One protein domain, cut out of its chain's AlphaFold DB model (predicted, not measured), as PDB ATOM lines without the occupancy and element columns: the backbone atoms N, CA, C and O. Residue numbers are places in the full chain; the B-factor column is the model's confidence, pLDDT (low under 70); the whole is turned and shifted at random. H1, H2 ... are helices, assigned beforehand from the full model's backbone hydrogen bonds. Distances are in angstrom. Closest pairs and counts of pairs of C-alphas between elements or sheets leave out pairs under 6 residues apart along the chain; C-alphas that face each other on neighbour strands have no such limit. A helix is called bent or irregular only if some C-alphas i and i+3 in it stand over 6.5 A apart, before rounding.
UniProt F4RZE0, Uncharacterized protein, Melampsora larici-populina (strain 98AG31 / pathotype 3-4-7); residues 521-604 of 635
ATOM      1  N   GLY A 521     104.231  61.542 155.594       90.38
ATOM      2  CA  GLY A 521     103.163  62.268 156.295       90.38
ATOM      3  C   GLY A 521     102.222  63.085 155.398       90.38
ATOM      4  O   GLY A 521     101.217  63.580 155.889       90.38
ATOM      5  N   ARG A 522     102.522  63.235 154.098       89.69
ATOM      6  CA  ARG A 522     101.755  64.064 153.142       89.69
ATOM      7  C   ARG A 522     101.193  63.271 151.956       89.69
ATOM      8  O   ARG A 522     100.726  63.852 150.982       89.69
ATOM      9  N   LEU A 523     101.206  61.936 152.034       90.62
ATOM     10  CA  LEU A 523     100.724  61.050 150.964       90.62
ATOM     11  C   LEU A 523      99.235  61.251 150.643       90.62
ATOM     12  O   LEU A 523      98.876  61.306 149.471       90.62
ATOM     13  N   ALA A 524      98.390  61.382 151.670       91.12
ATOM     14  CA  ALA A 524      96.952  61.613 151.506       91.12
ATOM     15  C   ALA A 524      96.643  63.022 150.966       91.12
ATOM     16  O   ALA A 524      95.699  63.205 150.204       91.12
ATOM     17  N   GLU A 525      97.460  64.015 151.324       93.94
ATOM     18  CA  GLU A 525      97.340  65.385 150.819       93.94
ATOM     19  C   GLU A 525      97.685  65.457 149.325       93.94
ATOM     20  O   GLU A 525      96.913  66.017 148.551       93.94
ATOM     21  N   PHE A 526      98.798  64.833 148.913       92.94
ATOM     22  CA  PHE A 526      99.179  64.716 147.502       92.94
ATOM     23  C   PHE A 526      98.109  63.983 146.687       92.94
ATOM     24  O   PHE A 526      97.707  64.464 145.636       92.94
ATOM     25  N   GLU A 527      97.619  62.844 147.186       93.56
ATOM     26  CA  GLU A 527      96.571  62.060 146.523       93.56
ATOM     27  C   GLU A 527      95.280  62.851 146.330       93.56
ATOM     28  O   GLU A 527      94.752  62.884 145.222       93.56
ATOM     29  N   ARG A 528      94.795  63.524 147.382       93.75
ATOM     30  CA  ARG A 528      93.576  64.337 147.311       93.75
ATOM     31  C   ARG A 528      93.709  65.449 146.272       93.75
ATOM     32  O   ARG A 528      92.803  65.624 145.470       93.75
ATOM     33  N   LEU A 529      94.826  66.180 146.280       92.12
ATOM     34  CA  LEU A 529      95.064  67.266 145.324       92.12
ATOM     35  C   LEU A 529      95.235  66.749 143.890       92.12
ATOM     36  O   LEU A 529      94.726  67.362 142.961       92.12
ATOM     37  N   ALA A 530      95.916  65.618 143.702       91.50
ATOM     38  CA  ALA A 530      96.103  65.025 142.384       91.50
ATOM     39  C   ALA A 530      94.792  64.466 141.802       91.50
ATOM     40  O   ALA A 530      94.549  64.619 140.608       91.50
ATOM     41  N   LEU A 531      93.930  63.852 142.617       90.50
ATOM     42  CA  LEU A 531      92.605  63.402 142.176       90.50
ATOM     43  C   LEU A 531      91.675  64.583 141.855       90.50
ATOM     44  O   LEU A 531      90.971  64.530 140.854       90.50
ATOM     45  N   ASP A 532      91.743  65.669 142.630       89.50
ATOM     46  CA  ASP A 532      90.961  66.902 142.422       89.50
ATOM     47  C   ASP A 532      91.283  67.640 141.099       89.50
ATOM     48  O   ASP A 532      90.532  68.519 140.680       89.50
ATOM     49  N   LEU A 533      92.357  67.265 140.392       88.25
ATOM     50  CA  LEU A 533      92.612  67.731 139.021       88.25
ATOM     51  C   LEU A 533      91.613  67.155 137.999       88.25
ATOM     52  O   LEU A 533      91.359  67.802 136.987       88.25
ATOM     53  N   LEU A 534      91.049  65.963 138.244       85.69
ATOM     54  CA  LEU A 534      90.049  65.340 137.358       85.69
ATOM     55  C   LEU A 534      88.664  65.996 137.465       85.69
ATOM     56  O   LEU A 534      87.848  65.847 136.558       85.69
ATOM     57  N   GLU A 535      88.398  66.698 138.567       83.62
ATOM     58  CA  GLU A 535      87.107  67.314 138.867       83.62
ATOM     59  C   GLU A 535      86.913  68.628 138.085       83.62
ATOM     60  O   GLU A 535      87.869  69.399 137.944       83.62
ATOM     61  N   PRO A 536      85.688  68.946 137.620       78.94
ATOM     62  CA  PRO A 536      85.409  70.193 136.911       78.94
ATOM     63  C   PRO A 536      85.625  71.423 137.808       78.94
ATOM     64  O   PRO A 536      85.434  71.368 139.028       78.94
ATOM     65  N   ASN A 537      85.977  72.565 137.201       78.06
ATOM     66  CA  ASN A 537      86.040  73.840 137.925       78.06
ATOM     67  C   ASN A 537      84.645  74.189 138.464       78.06
ATOM     68  O   ASN A 537      83.670  74.189 137.712       78.06
ATOM     69  N   LYS A 538      84.554  74.551 139.746       78.12
ATOM     70  CA  LYS A 538      83.318  75.057 140.360       78.12
ATOM     71  C   LYS A 538      83.409  76.577 140.527       78.12
ATOM     72  O   LYS A 538      84.510  77.095 140.727       78.12
ATOM     73  N   PRO A 539      82.287  77.319 140.470       74.81
ATOM     74  CA  PRO A 539      82.300  78.761 140.695       74.81
ATOM     75  C   PRO A 539      82.878  79.108 142.077       74.81
ATOM     76  O   PRO A 539      82.299  78.749 143.099       74.81
ATOM     77  N   GLY A 540      84.014  79.809 142.100       75.75
ATOM     78  CA  GLY A 540      84.711  80.217 143.328       75.75
ATOM     79  C   GLY A 540      85.816  79.272 143.823       75.75
ATOM     80  O   GLY A 540      86.537  79.654 144.743       75.75
ATOM     81  N   ASP A 541      85.992  78.095 143.214       80.94
ATOM     82  CA  ASP A 541      87.129  77.204 143.490       80.94
ATOM     83  C   ASP A 541      88.387  77.604 142.686       80.94
ATOM     84  O   ASP A 541      88.344  78.426 141.768       80.94
ATOM     85  N   LEU A 542      89.532  77.003 143.032       81.94
ATOM     86  CA  LEU A 542      90.785  77.147 142.280       81.94
ATOM     87  C   LEU A 542      90.628  76.637 140.840       81.94
ATOM     88  O   LEU A 542      90.130  75.529 140.627       81.94
ATOM     89  N   THR A 543      91.138  77.399 139.864       85.88
ATOM     90  CA  THR A 543      91.216  76.931 138.472       85.88
ATOM     91  C   THR A 543      92.169  75.742 138.357       85.88
ATOM     92  O   THR A 543      93.083  75.592 139.170       85.88
ATOM     93  N   LEU A 544      92.030  74.917 137.318       84.38
ATOM     94  CA  LEU A 544      92.956  73.806 137.064       84.38
ATOM     95  C   LEU A 544      94.442  74.234 137.077       84.38
ATOM     96  O   LEU A 544      95.277  73.563 137.685       84.38
ATOM     97  N   THR A 545      94.768  75.389 136.488       85.38
ATOM     98  CA  THR A 545      96.122  75.974 136.500       85.38
ATOM     99  C   THR A 545      96.590  76.321 137.917       85.38
ATOM    100  O   THR A 545      97.757  76.103 138.266       85.38
ATOM    101  N   ASP A 546      95.690  76.818 138.769       87.38
ATOM    102  CA  ASP A 546      95.979  77.093 140.178       87.38
ATOM    103  C   ASP A 546      96.138  75.804 140.991       87.38
ATOM    104  O   ASP A 546      97.041  75.730 141.826       87.38
ATOM    105  N   LYS A 547      95.336  74.764 140.719       90.00
ATOM    106  CA  LYS A 547      95.476  73.432 141.332       90.00
ATOM    107  C   LYS A 547      96.842  72.818 140.998       90.00
ATOM    108  O   LYS A 547      97.575  72.416 141.905       90.00
ATOM    109  N   PHE A 548      97.258  72.837 139.727       89.81
ATOM    110  CA  PHE A 548      98.608  72.419 139.324       89.81
ATOM    111  C   PHE A 548      99.705  73.253 140.002       89.81
ATOM    112  O   PHE A 548     100.676  72.700 140.528       89.81
ATOM    113  N   SER A 549      99.531  74.576 140.066       89.25
ATOM    114  CA  SER A 549     100.463  75.484 140.750       89.25
ATOM    115  C   SER A 549     100.557  75.203 142.255       89.25
ATOM    116  O   SER A 549     101.644  75.269 142.833       89.25
ATOM    117  N   GLN A 550      99.442  74.853 142.902       92.88
ATOM    118  CA  GLN A 550      99.386  74.466 144.309       92.88
ATOM    119  C   GLN A 550     100.161  73.167 144.547       92.88
ATOM    120  O   GLN A 550     101.020  73.132 145.431       92.88
ATOM    121  N   ILE A 551      99.943  72.129 143.730       92.25
ATOM    122  CA  ILE A 551     100.700  70.869 143.821       92.25
ATOM    123  C   ILE A 551     102.195  71.129 143.585       92.25
ATOM    124  O   ILE A 551     103.020  70.633 144.349       92.25
ATOM    125  N   GLY A 552     102.559  71.967 142.607       91.62
ATOM    126  CA  GLY A 552     103.953  72.329 142.323       91.62
ATOM    127  C   GLY A 552     104.658  73.038 143.483       91.62
ATOM    128  O   GLY A 552     105.799  72.706 143.804       91.62
ATOM    129  N   ARG A 553     103.970  73.965 144.163       93.00
ATOM    130  CA  ARG A 553     104.487  74.652 145.363       93.00
ATOM    131  C   ARG A 553     104.613  73.710 146.562       93.00
ATOM    132  O   ARG A 553     105.589  73.787 147.303       93.00
ATOM    133  N   LEU A 554     103.633  72.829 146.763       92.44
ATOM    134  CA  LEU A 554     103.575  71.924 147.915       92.44
ATOM    135  C   LEU A 554     104.479  70.690 147.762       92.44
ATOM    136  O   LEU A 554     104.958  70.169 148.773       92.44
ATOM    137  N   PHE A 555     104.725  70.236 146.533       93.31
ATOM    138  CA  PHE A 555     105.487  69.032 146.196       93.31
ATOM    139  C   PHE A 555     106.509  69.316 145.078       93.31
ATOM    140  O   PHE A 555     106.459  68.691 144.018       93.31
ATOM    141  N   PRO A 556     107.498  70.210 145.293       92.25
ATOM    142  CA  PRO A 556     108.424  70.650 144.239       92.25
ATOM    143  C   PRO A 556     109.271  69.515 143.645       92.25
ATOM    144  O   PRO A 556     109.707  69.591 142.501       92.25
ATOM    145  N   LYS A 557     109.473  68.414 144.379       91.81
ATOM    146  CA  LYS A 557     110.160  67.218 143.864       91.81
ATOM    147  C   LYS A 557     109.327  66.409 142.865       91.81
ATOM    148  O   LYS A 557     109.886  65.585 142.150       91.81
ATOM    149  N   ALA A 558     108.014  66.632 142.806       90.94
ATOM    150  CA  ALA A 558     107.123  66.025 141.823       90.94
ATOM    151  C   ALA A 558     107.082  66.808 140.498       90.94
ATOM    152  O   ALA A 558     106.353  66.399 139.599       90.94
ATOM    153  N   LYS A 559     107.861  67.897 140.344       89.31
ATOM    154  CA  LYS A 559     107.810  68.793 139.173       89.31
ATOM    155  C   LYS A 559     107.816  68.046 137.835       89.31
ATOM    156  O   LYS A 559     106.951  68.310 137.022       89.31
ATOM    157  N   ALA A 560     108.697  67.065 137.636       87.06
ATOM    158  CA  ALA A 560     108.755  66.310 136.378       87.06
ATOM    159  C   ALA A 560     107.470  65.509 136.068       87.06
ATOM    160  O   ALA A 560     107.100  65.374 134.908       87.06
ATOM    161  N   TRP A 561     106.770  65.002 137.091       91.25
ATOM    162  CA  TRP A 561     105.458  64.361 136.931       91.25
ATOM    163  C   TRP A 561     104.383  65.411 136.618       91.25
ATOM    164  O   TRP A 561     103.595  65.219 135.700       91.25
ATOM    165  N   ILE A 562     104.402  66.552 137.317       89.25
ATOM    166  CA  ILE A 562     103.478  67.677 137.092       89.25
ATOM    167  C   ILE A 562     103.614  68.235 135.669       89.25
ATOM    168  O   ILE A 562     102.617  68.354 134.965       89.25
ATOM    169  N   ASP A 563     104.840  68.546 135.239       86.44
ATOM    170  CA  ASP A 563     105.161  69.082 133.911       86.44
ATOM    171  C   ASP A 563     104.656  68.150 132.800       86.44
ATOM    172  O   ASP A 563     104.098  68.606 131.805       86.44
ATOM    173  N   TRP A 564     104.815  66.836 132.990       84.12
ATOM    174  CA  TRP A 564     104.377  65.828 132.030       84.12
ATOM    175  C   TRP A 564     102.845  65.793 131.896       84.12
ATOM    176  O   TRP A 564     102.334  65.864 130.783       84.12
ATOM    177  N   TRP A 565     102.091  65.794 133.005       85.38
ATOM    178  CA  TRP A 565     100.617  65.856 132.952       85.38
ATOM    179  C   TRP A 565     100.075  67.207 132.467       85.38
ATOM    180  O   TRP A 565      98.982  67.261 131.908       85.38
ATOM    181  N   ASN A 566     100.845  68.280 132.645       80.00
ATOM    182  CA  ASN A 566     100.541  69.626 132.164       80.00
ATOM    183  C   ASN A 566     101.044  69.879 130.721       80.00
ATOM    184  O   ASN A 566     100.985  71.005 130.229       80.00
ATOM    185  N   THR A 567     101.548  68.854 130.019       78.69
ATOM    186  CA  THR A 567     101.874  68.971 128.588       78.69
ATOM    187  C   THR A 567     100.570  69.019 127.785       78.69
ATOM    188  O   THR A 567      99.669  68.216 128.022       78.69
ATOM    189  N   ALA A 568     100.443  69.984 126.870       57.97
ATOM    190  CA  ALA A 568      99.166  70.416 126.285       57.97
ATOM    191  C   ALA A 568      98.290  69.286 125.698       57.97
ATOM    192  O   ALA A 568      97.075  69.293 125.895       57.97
ATOM    193  N   ASP A 569      98.908  68.301 125.042       62.69
ATOM    194  CA  ASP A 569      98.261  67.154 124.387       62.69
ATOM    195  C   ASP A 569      97.794  66.059 125.368       62.69
ATOM    196  O   ASP A 569      96.941  65.237 125.040       62.69
ATOM    197  N   ILE A 570      98.388  65.987 126.560       68.38
ATOM    198  CA  ILE A 570      97.973  65.103 127.662       68.38
ATOM    199  C   ILE A 570      96.908  65.817 128.500       68.38
ATOM    200  O   ILE A 570      95.882  65.236 128.856       68.38
ATOM    201  N   HIS A 571      97.133  67.106 128.744       70.94
ATOM    202  CA  HIS A 571      96.305  67.987 129.552       70.94
ATOM    203  C   HIS A 571      94.885  68.155 128.972       70.94
ATOM    204  O   HIS A 571      93.909  68.105 129.718       70.94
ATOM    205  N   SER A 572      94.744  68.276 127.641       69.06
ATOM    206  CA  SER A 572      93.449  68.369 126.934       69.06
ATOM    207  C   SER A 572      92.642  67.065 126.866       69.06
ATOM    208  O   SER A 572      91.444  67.112 126.588       69.06
ATOM    209  N   MET A 573      93.275  65.907 127.087       73.88
ATOM    210  CA  MET A 573      92.639  64.589 126.959       73.88
ATOM    211  C   MET A 573      92.067  64.042 128.271       73.88
ATOM    212  O   MET A 573      91.305  63.075 128.233       73.88
ATOM    213  N   LEU A 574      92.473  64.599 129.417       78.69
ATOM    214  CA  LEU A 574      92.220  64.018 130.739       78.69
ATOM    215  C   LEU A 574      91.438  64.936 131.687       78.69
ATOM    216  O   LEU A 574      90.581  64.460 132.426       78.69
ATOM    217  N   PHE A 575      91.732  66.236 131.711       80.81
ATOM    218  CA  PHE A 575      91.208  67.120 132.752       80.81
ATOM    219  C   PHE A 575      90.024  67.931 132.230       80.81
ATOM    220  O   PHE A 575      90.201  68.910 131.510       80.81
ATOM    221  N   CYS A 576      88.803  67.548 132.613       72.00
ATOM    222  CA  CYS A 576      87.575  68.201 132.141       72.00
ATOM    223  C   CYS A 576      87.487  69.697 132.509       72.00
ATOM    224  O   CYS A 576      86.856  70.475 131.804       72.00
ATOM    225  N   ALA A 577      88.176  70.122 133.571       69.25
ATOM    226  CA  ALA A 577      88.327  71.519 133.975       69.25
ATOM    227  C   ALA A 577      89.175  72.377 133.007       69.25
ATOM    228  O   ALA A 577      89.311  73.587 133.212       69.25
ATOM    229  N   ARG A 578      89.786  71.771 131.984       66.62
ATOM    230  CA  ARG A 578      90.643  72.445 131.016       66.62
ATOM    231  C   ARG A 578      89.857  72.845 129.772       66.62
ATOM    232  O   ARG A 578      89.550  72.006 128.932       66.62
ATOM    233  N   THR A 579      89.633  74.142 129.579       56.53
ATOM    234  CA  THR A 579      89.217  74.659 128.269       56.53
ATOM    235  C   THR A 579      90.316  74.337 127.248       56.53
ATOM    236  O   THR A 579      91.474  74.729 127.451       56.53
ATOM    237  N   ARG A 580      89.988  73.607 126.170       55.25
ATOM    238  CA  ARG A 580      90.899  73.460 125.020       55.25
ATOM    239  C   ARG A 580      91.248  74.860 124.497       55.25
ATOM    240  O   ARG A 580      90.421  75.766 124.537       55.25
ATOM    241  N   LEU A 581      92.488  75.064 124.073       54.50
ATOM    242  CA  LEU A 581      92.983  76.348 123.574       54.50
ATOM    243  C   LEU A 581      93.197  76.283 122.055       54.50
ATOM    244  O   LEU A 581      93.526  75.218 121.545       54.50
ATOM    245  N   PRO A 582      93.139  77.413 121.324       43.59
ATOM    246  CA  PRO A 582      93.465  77.447 119.892       43.59
ATOM    247  C   PRO A 582      94.900  77.012 119.535       43.59
ATOM    248  O   PRO A 582      95.205  76.818 118.367       43.59
ATOM    249  N   MET A 583      95.781  76.903 120.535       43.94
ATOM    250  CA  MET A 583      97.183  76.477 120.416       43.94
ATOM    251  C   MET A 583      97.398  75.009 120.833       43.94
ATOM    252  O   MET A 583      98.533  74.537 120.846       43.94
ATOM    253  N   ASP A 584      96.344  74.300 121.250       46.22
ATOM    254  CA  ASP A 584      96.443  72.861 121.482       46.22
ATOM    255  C   ASP A 584      96.618  72.120 120.156       46.22
ATOM    256  O   ASP A 584      96.168  72.577 119.108       46.22
ATOM    257  N   ASP A 585      97.225  70.936 120.225       48.59
ATOM    258  CA  ASP A 585      97.038  69.910 119.204       48.59
ATOM    259  C   ASP A 585      95.858  69.027 119.674       48.59
ATOM    260  O   ASP A 585      96.069  68.081 120.443       48.59
ATOM    261  N   PRO A 586      94.594  69.394 119.370       46.12
ATOM    262  CA  PRO A 586      94.179  70.378 118.371       46.12
ATOM    263  C   PRO A 586      93.418  71.609 118.919       46.12
ATOM    264  O   PRO A 586      92.943  71.580 120.062       46.12
ATOM    265  N   PRO A 587      93.182  72.637 118.077       50.00
ATOM    266  CA  PRO A 587      92.323  73.771 118.409       50.00
ATOM    267  C   PRO A 587      90.887  73.369 118.791       50.00
ATOM    268  O   PRO A 587      90.400  72.289 118.446       50.00
ATOM    269  N   LEU A 588      90.179  74.281 119.465       43.81
ATOM    270  CA  LEU A 588      88.720  74.213 119.603       43.81
ATOM    271  C   LEU A 588      88.039  74.369 118.229       43.81
ATOM    272  O   LEU A 588      88.349  75.337 117.532       43.81
ATOM    273  N   PRO A 589      87.072  73.504 117.873       49.56
ATOM    274  CA  PRO A 589      86.069  73.813 116.859       49.56
ATOM    275  C   PRO A 589      85.132  74.932 117.342       49.56
ATOM    276  O   PRO A 589      84.815  75.014 118.531       49.56
ATOM    277  N   ASP A 590      84.646  75.767 116.424       42.88
ATOM    278  CA  ASP A 590      83.679  76.818 116.749       42.88
ATOM    279  C   ASP A 590      82.314  76.220 117.144       42.88
ATOM    280  O   ASP A 590      81.585  75.695 116.302       42.88
ATOM    281  N   GLY A 591      81.934  76.361 118.419       46.75
ATOM    282  CA  GLY A 591      80.556  76.156 118.891       46.75
ATOM    283  C   GLY A 591      80.220  74.821 119.570       46.75
ATOM    284  O   GLY A 591      79.051  74.618 119.889       46.75
ATOM    285  N   GLU A 592      81.188  73.937 119.831       42.56
ATOM    286  CA  GLU A 592      80.965  72.696 120.601       42.56
ATOM    287  C   GLU A 592      81.283  72.878 122.102       42.56
ATOM    288  O   GLU A 592      82.320  73.442 122.459       42.56
ATOM    289  N   ASP A 593      80.417  72.370 122.990       46.59
ATOM    290  CA  ASP A 593      80.683  72.309 124.437       46.59
ATOM    291  C   ASP A 593      81.570  71.082 124.760       46.59
ATOM    292  O   ASP A 593      81.169  69.946 124.483       46.59
ATOM    293  N   PRO A 594      82.761  71.252 125.374       44.91
ATOM    294  CA  PRO A 594      83.631  70.137 125.762       44.91
ATOM    295  C   PRO A 594      83.008  69.123 126.741       44.91
ATOM    296  O   PRO A 594      83.574  68.041 126.927       44.91
ATOM    297  N   HIS A 595      81.898  69.461 127.403       44.22
ATOM    298  CA  HIS A 595      81.318  68.678 128.495       44.22
ATOM    299  C   HIS A 595      80.289  67.612 128.076       44.22
ATOM    300  O   HIS A 595      79.931  66.779 128.909       44.22
ATOM    301  N   ASP A 596      79.862  67.561 126.809       40.00
ATOM    302  CA  ASP A 596      78.776  66.668 126.350       40.00
ATOM    303  C   ASP A 596      79.188  65.186 126.143       40.00
ATOM    304  O   ASP A 596      78.373  64.327 125.800       40.00
ATOM    305  N   PHE A 597      80.462  64.843 126.373       44.88
ATOM    306  CA  PHE A 597      80.984  63.483 126.186       44.88
ATOM    307  C   PHE A 597      80.992  62.677 127.496       44.88
ATOM    308  O   PHE A 597      81.698  63.077 128.428       44.88
ATOM    309  N   PRO A 598      80.367  61.481 127.562       40.00
ATOM    310  CA  PRO A 598      80.235  60.707 128.799       40.00
ATOM    311  C   PRO A 598      81.586  60.393 129.457       40.00
ATOM    312  O   PRO A 598      82.581  60.109 128.780       40.00
ATOM    313  N   ASP A 599      81.629  60.456 130.788       47.31
ATOM    314  CA  ASP A 599      82.836  60.157 131.553       47.31
ATOM    315  C   ASP A 599      83.156  58.653 131.535       47.31
ATOM    316  O   ASP A 599      82.275  57.798 131.657       47.31
ATOM    317  N   THR A 600      84.449  58.335 131.437       45.81
ATOM    318  CA  THR A 600      84.966  56.957 131.328       45.81
ATOM    319  C   THR A 600      84.743  56.125 132.598       45.81
ATOM    320  O   THR A 600      84.989  54.918 132.609       45.81
ATOM    321  N   THR A 601      84.243  56.753 133.669       42.94
ATOM    322  CA  THR A 601      83.980  56.139 134.975       42.94
ATOM    323  C   THR A 601      82.495  55.882 135.285       42.94
ATOM    324  O   THR A 601      82.201  55.357 136.360       42.94
ATOM    325  N   ASN A 602      81.555  56.176 134.375       33.53
ATOM    326  CA  ASN A 602      80.107  56.199 134.667       33.53
ATOM    327  C   ASN A 602      79.460  54.877 135.154       33.53
ATOM    328  O   ASN A 602      78.335  54.914 135.646       33.53
ATOM    329  N   VAL A 603      80.146  53.727 135.093       29.09
ATOM    330  CA  VAL A 603      79.644  52.445 135.649       29.09
ATOM    331  C   VAL A 603      80.231  52.109 137.038       29.09
ATOM    332  O   VAL A 603      79.784  51.174 137.695       29.09
ATOM    333  N   LEU A 604      81.210  52.873 137.537       27.36
ATOM    334  CA  LEU A 604      81.865  52.618 138.834       27.36
ATOM    335  C   LEU A 604      81.314  53.448 140.007       27.36
ATOM    336  O   LEU A 604      81.727  53.229 141.143       27.36
TER     337      LEU A 604
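This is residues 521 to 604 of the 635 residues of an uncharacterized protein of Melampsora larici-populina (strain 98AG31 / pathotype 3-4-7) (UniProt F4RZE0). Three short helices, H1, H2 and H3, run back and forth as two helical hairpins that share H2; their centres make a triangle rather than a row, with H2 touching both H1 and H3. The short H4 is set crosswise where H3 ends, and from it residues 575 to 604 wind away as a long tail with no named element. The printed part has 84 residues with four named helices, in the order H1, H2, H3, H4, and no named strand. The class is all helix, though under half of the residues, 39 of 84, are in named elements. The whole is only just compact, close to loose, with a radius of gyration of the C-alphas of 13.9 A and spans of 45 by 31 by 25 A.

H1, residues 521 to 531, touches H2, residues 544 to 554, and the two form a helical hairpin. Their closest C-alphas, those of Leu 529 and Ile 551, are 6.9 A apart, and their lines stand at a shallow tilt of 13 degrees, opposite ways. H2 forms a second helical hairpin with H3, residues 556 to 565, which it touches. Here the closest C-alphas are those of Gly 552 and Lys 559, 6.1 A apart, at a shallow tilt of 28 degrees, opposite ways. H1 and H3 are apart. H4, residues 568 to 574, is close to H3 but not clearly touching it, about perpendicular at 84 degrees; the C-alphas of Trp 565 and His 571 are the closest, 5.9 A apart. H4 is apart from H1 and from H2. Every O i to N i+4 pair is within hydrogen-bond range in H2, against 6 of 7 in H1, 4 of 6 in H3 and 1 of 3 in H4, where 1 of 4 O i to N i+3 pairs is within range.

H1 begins at C-alpha 521, at (103.163, 62.268, 156.295), and measures 17.7 A from first to last C-alpha; it is irregular, with C-alphas 521 and 524 7.9 A apart. H2 begins at C-alpha 544, at (92.956, 73.806, 137.064), and measures 15.3 A. H3 measures 14.5 A and is irregular, with C-alphas 557 and 560 7.7 A apart. H4 measures 10.4 A and ends at C-alpha 574, at (92.220, 64.018, 130.739).

The two C-alphas farthest apart, those of Gly 521 and Asp 590, are 46.4 A from each other. The printed part has no cut. The link from H1 to H2, residues 532 to 543, is long; the links from H2 to H3 and from H3 to H4 are tight. The mean pLDDT of the printed part is 72.0, and it is under 70 in residues 568 to 570, residue 572 and residues 577 to 604.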